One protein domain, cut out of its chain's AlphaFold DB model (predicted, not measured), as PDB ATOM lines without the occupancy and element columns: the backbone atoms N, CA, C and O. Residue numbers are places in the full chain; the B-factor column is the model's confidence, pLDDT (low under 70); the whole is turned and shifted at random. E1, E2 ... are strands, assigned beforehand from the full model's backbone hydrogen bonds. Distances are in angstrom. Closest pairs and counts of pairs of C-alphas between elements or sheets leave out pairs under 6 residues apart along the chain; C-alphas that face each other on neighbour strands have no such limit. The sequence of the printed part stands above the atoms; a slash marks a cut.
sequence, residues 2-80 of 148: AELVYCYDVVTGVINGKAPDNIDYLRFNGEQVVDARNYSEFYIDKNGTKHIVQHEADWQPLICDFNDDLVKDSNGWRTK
ATOM      1  N   ALA A   2      -6.947 121.256  15.604       33.03
ATOM      2  CA  ALA A   2      -6.366 119.920  15.664       33.03
ATOM      3  C   ALA A   2      -6.038 119.598  17.126       33.03
ATOM      4  O   ALA A   2      -5.287 120.338  17.761       33.03
ATOM      5  N   GLU A   3      -6.645 118.541  17.658       28.72
ATOM      6  CA  GLU A   3      -6.294 117.989  18.962       28.72
ATOM      7  C   GLU A   3      -4.917 117.332  18.869       28.72
ATOM      8  O   GLU A   3      -4.708 116.355  18.152       28.72
ATOM      9  N   LEU A   4      -3.963 117.911  19.595       28.77
ATOM     10  CA  LEU A   4      -2.706 117.273  19.951       28.77
ATOM     11  C   LEU A   4      -3.029 116.128  20.917       28.77
ATOM     12  O   LEU A   4      -3.142 116.343  22.123       28.77
ATOM     13  N   VAL A   5      -3.198 114.916  20.389       32.38
ATOM     14  CA  VAL A   5      -3.252 113.705  21.211       32.38
ATOM     15  C   VAL A   5      -1.829 113.407  21.674       32.38
ATOM     16  O   VAL A   5      -1.020 112.822  20.957       32.38
ATOM     17  N   TYR A   6      -1.504 113.872  22.876       32.03
ATOM     18  CA  TYR A   6      -0.334 113.424  23.615       32.03
ATOM     19  C   TYR A   6      -0.584 111.978  24.064       32.03
ATOM     20  O   TYR A   6      -1.347 111.753  25.001       32.03
ATOM     21  N   CYS A   7       0.052 110.997  23.417       30.80
ATOM     22  CA  CYS A   7       0.116 109.627  23.934       30.80
ATOM     23  C   CYS A   7       0.977 109.593  25.210       30.80
ATOM     24  O   CYS A   7       2.176 109.328  25.160       30.80
ATOM     25  N   TYR A   8       0.358 109.878  26.355       31.98
ATOM     26  CA  TYR A   8       0.840 109.484  27.677       31.98
ATOM     27  C   TYR A   8       0.163 108.165  28.068       31.98
ATOM     28  O   TYR A   8      -0.747 108.162  28.884       31.98
ATOM     29  N   ASP A   9       0.623 107.047  27.507       30.78
ATOM     30  CA  ASP A   9       0.316 105.713  28.039       30.78
ATOM     31  C   ASP A   9       1.625 105.030  28.437       30.78
ATOM     32  O   ASP A   9       2.169 104.160  27.759       30.78
ATOM     33  N   VAL A  10       2.169 105.477  29.567       38.97
ATOM     34  CA  VAL A  10       3.247 104.785  30.267       38.97
ATOM     35  C   VAL A  10       2.598 103.905  31.335       38.97
ATOM     36  O   VAL A  10       2.175 104.375  32.384       38.97
ATOM     37  N   VAL A  11       2.616 102.601  31.049       44.12
ATOM     38  CA  VAL A  11       2.850 101.527  32.026       44.12
ATOM     39  C   VAL A  11       1.647 101.127  32.886       44.12
ATOM     40  O   VAL A  11       1.569 101.381  34.080       44.12
ATOM     41  N   THR A  12       0.812 100.269  32.306       40.78
ATOM     42  CA  THR A  12       0.689  98.910  32.856       40.78
ATOM     43  C   THR A  12       0.932  97.931  31.713       40.78
ATOM     44  O   THR A  12       0.015  97.353  31.144       40.78
ATOM     45  N   GLY A  13       2.201  97.814  31.303       43.69
ATOM     46  CA  GLY A  13       2.625  96.791  30.353       43.69
ATOM     47  C   GLY A  13       2.317  95.435  30.965       43.69
ATOM     48  O   GLY A  13       3.060  94.955  31.805       43.69
ATOM     49  N   VAL A  14       1.171  94.868  30.627       46.75
ATOM     50  CA  VAL A  14       0.750  93.546  31.059       46.75
ATOM     51  C   VAL A  14       0.554  92.761  29.779       46.75
ATOM     52  O   VAL A  14      -0.479  92.870  29.125       46.75
ATOM     53  N   ILE A  15       1.567  91.990  29.394       54.62
ATOM     54  CA  ILE A  15       1.440  91.049  28.281       54.62
ATOM     55  C   ILE A  15       0.885  89.760  28.879       54.62
ATOM     56  O   ILE A  15       1.482  89.192  29.793       54.62
ATOM     57  N   ASN A  16      -0.270  89.296  28.396       53.19
ATOM     58  CA  ASN A  16      -0.905  88.050  28.853       53.19
ATOM     59  C   ASN A  16      -1.092  87.951  30.386       53.19
ATOM     60  O   ASN A  16      -0.925  86.883  30.971       53.19
ATOM     61  N   GLY A  17      -1.407  89.058  31.066       53.19
ATOM     62  CA  GLY A  17      -1.634  89.056  32.519       53.19
ATOM     63  C   GLY A  17      -0.368  89.091  33.390       53.19
ATOM     64  O   GLY A  17      -0.486  89.021  34.613       53.19
ATOM     65  N   LYS A  18       0.832  89.231  32.804       54.09
ATOM     66  CA  LYS A  18       2.101  89.410  33.530       54.09
ATOM     67  C   LYS A  18       2.788  90.725  33.168       54.09
ATOM     68  O   LYS A  18       2.862  91.090  31.996       54.09
ATOM     69  N   ALA A  19       3.331  91.399  34.181       57.84
ATOM     70  CA  ALA A  19       4.293  92.469  33.957       57.84
ATOM     71  C   ALA A  19       5.547  91.877  33.281       57.84
ATOM     72  O   ALA A  19       6.004  90.816  33.710       57.84
ATOM     73  N   PRO A  20       6.082  92.503  32.223       61.41
ATOM     74  CA  PRO A  20       7.298  92.052  31.580       61.41
ATOM     75  C   PRO A  20       8.470  92.252  32.532       61.41
ATOM     76  O   PRO A  20       8.601  93.300  33.164       61.41
ATOM     77  N   ASP A  21       9.342  91.249  32.596       69.12
ATOM     78  CA  ASP A  21      10.513  91.254  33.477       69.12
ATOM     79  C   ASP A  21      11.505  92.384  33.125       69.12
ATOM     80  O   ASP A  21      12.310  92.790  33.960       69.12
ATOM     81  N   ASN A  22      11.440  92.909  31.893       77.56
ATOM     82  CA  ASN A  22      12.162  94.098  31.448       77.56
ATOM     83  C   ASN A  22      11.409  94.778  30.284       77.56
ATOM     84  O   ASN A  22      11.043  94.126  29.302       77.56
ATOM     85  N   ILE A  23      11.202  96.092  30.388       86.25
ATOM     86  CA  ILE A  23      10.529  96.908  29.370       86.25
ATOM     87  C   ILE A  23      11.367  97.111  28.098       86.25
ATOM     88  O   ILE A  23      10.800  97.403  27.047       86.25
ATOM     89  N   ASP A  24      12.685  96.903  28.157       87.94
ATOM     90  CA  ASP A  24      13.592  97.087  27.014       87.94
ATOM     91  C   ASP A  24      13.248  96.164  25.835       87.94
ATOM     92  O   ASP A  24      13.514  96.502  24.677       87.94
ATOM     93  N   TYR A  25      12.612  95.023  26.119       90.25
ATOM     94  CA  TYR A  25      12.190  94.025  25.134       90.25
ATOM     95  C   TYR A  25      10.834  94.329  24.492       90.25
ATOM     96  O   TYR A  25      10.418  93.621  23.580       90.25
ATOM     97  N   LEU A  26      10.113  95.350  24.951       92.56
ATOM     98  CA  LEU A  26       8.755  95.609  24.487       92.56
ATOM     99  C   LEU A  26       8.745  96.352  23.156       92.56
ATOM    100  O   LEU A  26       9.349  97.418  23.034       92.56
ATOM    101  N   ARG A  27       8.027  95.826  22.162       94.44
ATOM    102  CA  ARG A  27       7.812  96.496  20.870       94.44
ATOM    103  C   ARG A  27       6.360  96.382  20.434       94.44
ATOM    104  O   ARG A  27       5.676  95.424  20.774       94.44
ATOM    105  N   PHE A  28       5.893  97.370  19.678       95.06
ATOM    106  CA  PHE A  28       4.585  97.315  19.036       95.06
ATOM    107  C   PHE A  28       4.665  96.440  17.782       95.06
ATOM    108  O   PHE A  28       5.551  96.641  16.952       95.06
ATOM    109  N   ASN A  29       3.759  95.472  17.647       94.69
ATOM    110  CA  ASN A  29       3.720  94.549  16.506       94.69
ATOM    111  C   ASN A  29       2.706  94.942  15.416       94.69
ATOM    112  O   ASN A  29       2.477  94.160  14.500       94.69
ATOM    113  N   GLY A  30       2.088  96.123  15.522       94.06
ATOM    114  CA  GLY A  30       1.014  96.570  14.628       94.06
ATOM    115  C   GLY A  30      -0.372  96.525  15.271       94.06
ATOM    116  O   GLY A  30      -1.261  97.254  14.841       94.06
ATOM    117  N   GLU A  31      -0.539  95.737  16.334       94.69
ATOM    118  CA  GLU A  31      -1.808  95.577  17.052       94.69
ATOM    119  C   GLU A  31      -1.664  95.890  18.543       94.69
ATOM    120  O   GLU A  31      -2.487  96.599  19.120       94.69
ATOM    121  N   GLN A  32      -0.602  95.384  19.170       93.19
ATOM    122  CA  GLN A  32      -0.358  95.515  20.603       93.19
ATOM    123  C   GLN A  32       1.138  95.544  20.928       93.19
ATOM    124  O   GLN A  32       2.002  95.286  20.086       93.19
ATOM    125  N   VAL A  33       1.452  95.862  22.183       91.19
ATOM    126  CA  VAL A  33       2.811  95.758  22.717       91.19
ATOM    127  C   VAL A  33       3.096  94.303  23.078       91.19
ATOM    128  O   VAL A  33       2.349  93.683  23.833       91.19
ATOM    129  N   VAL A  34       4.189  93.763  22.546       92.31
ATOM    130  CA  VAL A  34       4.615  92.372  22.721       92.31
ATOM    131  C   VAL A  34       6.078  92.295  23.146       92.31
ATOM    132  O   VAL A  34       6.832  93.261  23.025       92.31
ATOM    133  N   ASP A  35       6.488  91.123  23.625       93.19
ATOM    134  CA  ASP A  35       7.893  90.803  23.859       93.19
ATOM    135  C   ASP A  35       8.577  90.502  22.519       93.19
ATOM    136  O   ASP A  35       8.294  89.491  21.868       93.19
ATOM    137  N   ALA A  36       9.472  91.397  22.110       94.50
ATOM    138  CA  ALA A  36      10.176  91.337  20.841       94.50
ATOM    139  C   ALA A  36      11.149  90.158  20.743       94.50
ATOM    140  O   ALA A  36      11.532  89.793  19.639       94.50
ATOM    141  N   ARG A  37      11.515  89.502  21.855       94.69
ATOM    142  CA  ARG A  37      12.377  88.304  21.834       94.69
ATOM    143  C   ARG A  37      11.727  87.106  21.136       94.69
ATOM    144  O   ARG A  37      12.427  86.168  20.781       94.69
ATOM    145  N   ASN A  38      10.410  87.141  20.929       94.94
ATOM    146  CA  ASN A  38       9.672  86.115  20.188       94.94
ATOM    147  C   ASN A  38       9.704  86.320  18.661       94.94
ATOM    148  O   ASN A  38       9.023  85.594  17.939       94.94
ATOM    149  N   TYR A  39      10.448  87.316  18.172       96.56
ATOM    150  CA  TYR A  39      10.548  87.679  16.762       96.56
ATOM    151  C   TYR A  39      11.998  87.563  16.284       96.56
ATOM    152  O   TYR A  39      12.932  87.771  17.057       96.56
ATOM    153  N   SER A  40      12.167  87.249  14.998       97.25
ATOM    154  CA  SER A  40      13.473  87.087  14.342       97.25
ATOM    155  C   SER A  40      13.647  87.977  13.109       97.25
ATOM    156  O   SER A  40      14.666  87.907  12.430       97.25
ATOM    157  N   GLU A  41      12.637  88.778  12.776       97.81
ATOM    158  CA  GLU A  41      12.662  89.741  11.681       97.81
ATOM    159  C   GLU A  41      12.342  91.115  12.255       97.81
ATOM    160  O   GLU A  41      11.348  91.291  12.965       97.81
ATOM    161  N   PHE A  42      13.222  92.069  11.977       98.44
ATOM    162  CA  PHE A  42      13.136  93.416  12.509       98.44
ATOM    163  C   PHE A  42      13.402  94.452  11.428       98.44
ATOM    164  O   PHE A  42      14.153  94.222  10.482       98.44
ATOM    165  N   TYR A  43      12.851  95.637  11.639       98.50
ATOM    166  CA  TYR A  43      13.209  96.854  10.934       98.50
ATOM    167  C   TYR A  43      14.114  97.696  11.829       98.50
ATOM    168  O   TYR A  43      13.764  98.001  12.971       98.50
ATOM    169  N   ILE A  44      15.298  98.030  11.323       98.38
ATOM    170  CA  ILE A  44      16.329  98.754  12.056       98.38
ATOM    171  C   ILE A  44      16.278 100.226  11.668       98.38
ATOM    172  O   ILE A  44      16.487 100.574  10.503       98.38
ATOM    173  N   ASP A  45      16.023 101.089  12.647       97.50
ATOM    174  CA  ASP A  45      16.026 102.532  12.421       97.50
ATOM    175  C   ASP A  45      17.454 103.098  12.266       97.50
ATOM    176  O   ASP A  45      18.475 102.414  12.411       97.50
ATOM    177  N   LYS A  46      17.560 104.400  11.985       96.31
ATOM    178  CA  LYS A  46      18.854 105.081  11.807       96.31
ATOM    179  C   LYS A  46      19.797 105.000  13.018       96.31
ATOM    180  O   LYS A  46      21.007 105.151  12.821       96.31
ATOM    181  N   ASN A  47      19.255 104.768  14.217       95.69
ATOM    182  CA  ASN A  47      19.975 104.682  15.489       95.69
ATOM    183  C   ASN A  47      20.320 103.234  15.879       95.69
ATOM    184  O   ASN A  47      21.036 103.036  16.858       95.69
ATOM    185  N   GLY A  48      19.849 102.233  15.127       96.06
ATOM    186  CA  GLY A  48      20.097 100.821  15.421       96.06
ATOM    187  C   GLY A  48      19.031 100.186  16.311       96.06
ATOM    188  O   GLY A  48      19.230  99.079  16.811       96.06
ATOM    189  N   THR A  49      17.899 100.858  16.531       96.25
ATOM    190  CA  THR A  49      16.793 100.283  17.300       96.25
ATOM    191  C   THR A  49      16.052  99.266  16.442       96.25
ATOM    192  O   THR A  49      15.675  99.563  15.310       96.25
ATOM    193  N   LYS A  50      15.807  98.077  17.001       97.69
ATOM    194  CA  LYS A  50      14.976  97.038  16.383       97.69
ATOM    195  C   LYS A  50      13.488  97.336  16.587       97.69
ATOM    196  O   LYS A  50      13.072  97.560  17.727       97.69
ATOM    197  N   HIS A  51      12.696  97.251  15.523       97.62
ATOM    198  CA  HIS A  51      11.233  97.389  15.523       97.62
ATOM    199  C   HIS A  51      10.581  96.203  14.802       97.62
ATOM    200  O   HIS A  51      11.172  95.661  13.878       97.62
ATOM    201  N   ILE A  52       9.375  95.789  15.207       97.94
ATOM    202  CA  ILE A  52       8.657  94.671  14.556       97.94
ATOM    203  C   ILE A  52       7.951  95.144  13.278       97.94
ATOM    204  O   ILE A  52       7.887  94.417  12.294       97.94
ATOM    205  N   VAL A  53       7.435  96.374  13.282       97.44
ATOM    206  CA  VAL A  53       6.723  96.973  12.147       97.44
ATOM    207  C   VAL A  53       7.555  98.091  11.548       97.44
ATOM    208  O   VAL A  53       8.156  98.884  12.273       97.44
ATOM    209  N   GLN A  54       7.560  98.179  10.220       97.44
ATOM    210  CA  GLN A  54       8.177  99.288   9.511       97.44
ATOM    211  C   GLN A  54       7.295 100.537   9.601       97.44
ATOM    212  O   GLN A  54       6.212 100.576   9.017       97.44
ATOM    213  N   HIS A  55       7.767 101.571  10.300       94.56
ATOM    214  CA  HIS A  55       7.090 102.871  10.332       94.56
ATOM    215  C   HIS A  55       7.649 103.868   9.312       94.56
ATOM    216  O   HIS A  55       6.892 104.690   8.800       94.56
ATOM    217  N   GLU A  56       8.942 103.786   8.987       96.25
ATOM    218  CA  GLU A  56       9.581 104.655   7.994       96.25
ATOM    219  C   GLU A  56      10.199 103.827   6.860       96.25
ATOM    220  O   GLU A  56      10.713 102.722   7.060       96.25
ATOM    221  N   ALA A  57      10.132 104.364   5.641       96.38
ATOM    222  CA  ALA A  57      10.546 103.661   4.427       96.38
ATOM    223  C   ALA A  57      12.061 103.400   4.349       96.38
ATOM    224  O   ALA A  57      12.490 102.526   3.600       96.38
ATOM    225  N   ASP A  58      12.867 104.152   5.099       95.94
ATOM    226  CA  ASP A  58      14.325 104.034   5.156       95.94
ATOM    227  C   ASP A  58      14.817 103.075   6.253       95.94
ATOM    228  O   ASP A  58      16.020 102.821   6.344       95.94
ATOM    229  N   TRP A  59      13.917 102.514   7.067       98.06
ATOM    230  CA  TRP A  59      14.288 101.483   8.033       98.06
ATOM    231  C   TRP A  59      14.709 100.206   7.317       98.06
ATOM    232  O   TRP A  59      14.028  99.711   6.416       98.06
ATOM    233  N   GLN A  60      15.838  99.652   7.745       98.31
ATOM    234  CA  GLN A  60      16.438  98.508   7.081       98.31
ATOM    235  C   GLN A  60      15.846  97.196   7.617       98.31
ATOM    236  O   GLN A  60      15.935  96.962   8.823       98.31
ATOM    237  N   PRO A  61      15.310  96.304   6.769       98.19
ATOM    238  CA  PRO A  61      14.921  94.967   7.206       98.19
ATOM    239  C   PRO A  61      16.161  94.128   7.550       98.19
ATOM    240  O   PRO A  61      17.163  94.144   6.828       98.19
ATOM    241  N   LEU A  62      16.101  93.383   8.651       98.19
ATOM    242  CA  LEU A  62      17.175  92.514   9.117       98.19
ATOM    243  C   LEU A  62      16.610  91.291   9.850       98.19
ATOM    244  O   LEU A  62      15.828  91.420  10.791       98.19
ATOM    245  N   ILE A  63      17.068  90.102   9.454       98.19
ATOM    246  CA  ILE A  63      16.800  88.852  10.173       98.19
ATOM    247  C   ILE A  63      17.883  88.677  11.239       98.19
ATOM    248  O   ILE A  63      19.063  88.553  10.905       98.19
ATOM    249  N   CYS A  64      17.494  88.718  12.509       97.38
ATOM    250  CA  CYS A  64      18.386  88.595  13.664       97.38
ATOM    251  C   CYS A  64      17.592  88.309  14.939       97.38
ATOM    252  O   CYS A  64      16.386  88.549  14.976       97.38
ATOM    253  N   ASP A  65      18.264  87.860  15.997       96.75
ATOM    254  CA  ASP A  65      17.651  87.778  17.320       96.75
ATOM    255  C   ASP A  65      17.599  89.170  17.966       96.75
ATOM    256  O   ASP A  65      18.461  90.027  17.747       96.75
ATOM    257  N   PHE A  66      16.615  89.411  18.838       95.69
ATOM    258  CA  PHE A  66      16.496  90.712  19.509       95.69
ATOM    259  C   PHE A  66      17.775  91.101  20.274       95.69
ATOM    260  O   PHE A  66      18.192  92.263  20.255       95.69
ATOM    261  N   ASN A  67      18.417  90.110  20.899       94.88
ATOM    262  CA  ASN A  67      19.627  90.279  21.702       94.88
ATOM    263  C   ASN A  67      20.920  90.334  20.873       94.88
ATOM    264  O   ASN A  67      21.989  90.496  21.457       94.88
ATOM    265  N   ASP A  68      20.854  90.195  19.546       96.56
ATOM    266  CA  ASP A  68      22.048  90.333  18.721       96.56
ATOM    267  C   ASP A  68      22.548  91.776  18.734       96.56
ATOM    268  O   ASP A  68      21.814  92.716  18.413       96.56
ATOM    269  N   ASP A  69      23.826  91.955  19.049       95.88
ATOM    270  CA  ASP A  69      24.490  93.241  18.883       95.88
ATOM    271  C   ASP A  69      24.497  93.634  17.406       95.88
ATOM    272  O   ASP A  69      24.824  92.821  16.537       95.88
ATOM    273  N   LEU A  70      24.181  94.897  17.123       97.12
ATOM    274  CA  LEU A  70      24.214  95.436  15.769       97.12
ATOM    275  C   LEU A  70      25.461  96.289  15.551       97.12
ATOM    276  O   LEU A  70      25.897  97.033  16.430       97.12
ATOM    277  N   VAL A  71      26.008  96.207  14.343       97.44
ATOM    278  CA  VAL A  71      27.098  97.052  13.854       97.44
ATOM    279  C   VAL A  71      26.628  97.717  12.566       97.44
ATOM    280  O   VAL A  71      25.995  97.071  11.730       97.44
ATOM    281  N   LYS A  72      26.923  99.011  12.410       97.00
ATOM    282  CA  LYS A  72      26.662  99.757  11.176       97.00
ATOM    283  C   LYS A  72      27.947  99.859  10.366       97.00
ATOM    284  O   LYS A  72      28.925 100.425  10.851       97.00
ATOM    285  N   ASP A  73      27.939  99.339   9.146       94.88
ATOM    286  CA  ASP A  73      29.034  99.486   8.187       94.88
ATOM    287  C   ASP A  73      28.567 100.180   6.894       94.88
ATOM    288  O   ASP A  73      27.500 100.798   6.854       94.88
ATOM    289  N   SER A  74      29.388 100.144   5.839       95.38
ATOM    290  CA  SER A  74      29.082 100.791   4.556       95.38
ATOM    291  C   SER A  74      27.853 100.216   3.844       95.38
ATOM    292  O   SER A  74      27.286 100.899   2.995       95.38
ATOM    293  N   ASN A  75      27.453  98.985   4.169       94.06
ATOM    294  CA  ASN A  75      26.320  98.289   3.564       94.06
ATOM    295  C   ASN A  75      25.049  98.368   4.426       94.06
ATOM    296  O   ASN A  75      24.022  97.818   4.034       94.06
ATOM    297  N   GLY A  76      25.108  99.050   5.576       96.62
ATOM    298  CA  GLY A  76      23.989  99.215   6.499       96.62
ATOM    299  C   GLY A  76      24.209  98.528   7.845       96.62
ATOM    300  O   GLY A  76      25.336  98.313   8.292       96.62
ATOM    301  N   TRP A  77      23.110  98.238   8.531       98.19
ATOM    302  CA  TRP A  77      23.093  97.495   9.782       98.19
ATOM    303  C   TRP A  77      23.261  95.997   9.536       98.19
ATOM    304  O   TRP A  77      22.638  95.420   8.649       98.19
ATOM    305  N   ARG A  78      24.060  95.344  10.369       97.81
ATOM    306  CA  ARG A  78      24.187  93.885  10.405       97.81
ATOM    307  C   ARG A  78      24.395  93.414  11.834       97.81
ATOM    308  O   ARG A  78      24.720  94.211  12.714       97.81
ATOM    309  N   THR A  79      24.261  92.115  12.056       97.69
ATOM    310  CA  THR A  79      24.644  91.509  13.328       97.69
ATOM    311  C   THR A  79      26.165  91.505  13.490       97.69
ATOM    312  O   THR A  79      26.938  91.382  12.529       97.69
ATOM    313  N   LYS A  80      26.606  91.683  14.734       97.50
ATOM    314  CA  LYS A  80      28.002  91.526  15.126       97.50
ATOM    315  C   LYS A  80      28.378  90.053  15.011       97.50
ATOM    316  O   LYS A  80      27.693  89.180  15.543       97.50
TER     317      LYS A  80
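What this domain is: This is residues 2 to 80 of the 148 residues of an uncharacterized protein of Endozoicomonas sp. SM1973 (UniProt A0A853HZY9). Little regular structure: three small two-stranded hairpins, E1-E2, E3-E4 and E5-E6, are strung one after another, behind a long tail whose residues 2 to 10 stick out. The 79 printed residues hold six named strands, E1 to E6 in order, antiparallel within each hairpin, and no named helix; the class is all strand, with only 22 residues in named elements. The whole is only just loose, close to compact, with a radius of gyration of the C-alphas of 14.3 A, spanning 39 by 37 by 17 A.

How they stand to each other: E1, residues 26 to 28, and E2, residues 33 to 35, form an antiparallel hairpin; N 34 and O 27 are 2.8 A apart, within hydrogen-bond range. E3, residues 41 to 44, and E4, residues 60 to 63, form another, with N 44 and O 60 at 2.8 A. E5, residues 70 to 73, and E6, residues 76 to 79, form the third, with N 71 and O 78 at 2.9 A. The closest C-alphas of E4 and E6, Gln 60 and Trp 77, are 7.3 A apart.

Where its parts are: E1, 7.1 A long, begins at C-alpha 26 (8.755, 95.609, 24.487). E2 measures 7.2 A, E3 9.7 A, E4 10.1 A and E5 9.9 A. E6, 10.3 A, ends at C-alpha 79 (24.644, 91.509, 13.328).

The domain as a whole: The C-alphas farthest apart, Ala 2 and Lys 80, are 44.6 A apart. The printed part has no cut. The link E3 to E4 is long. Residues 2 to 21 have pLDDT under 70.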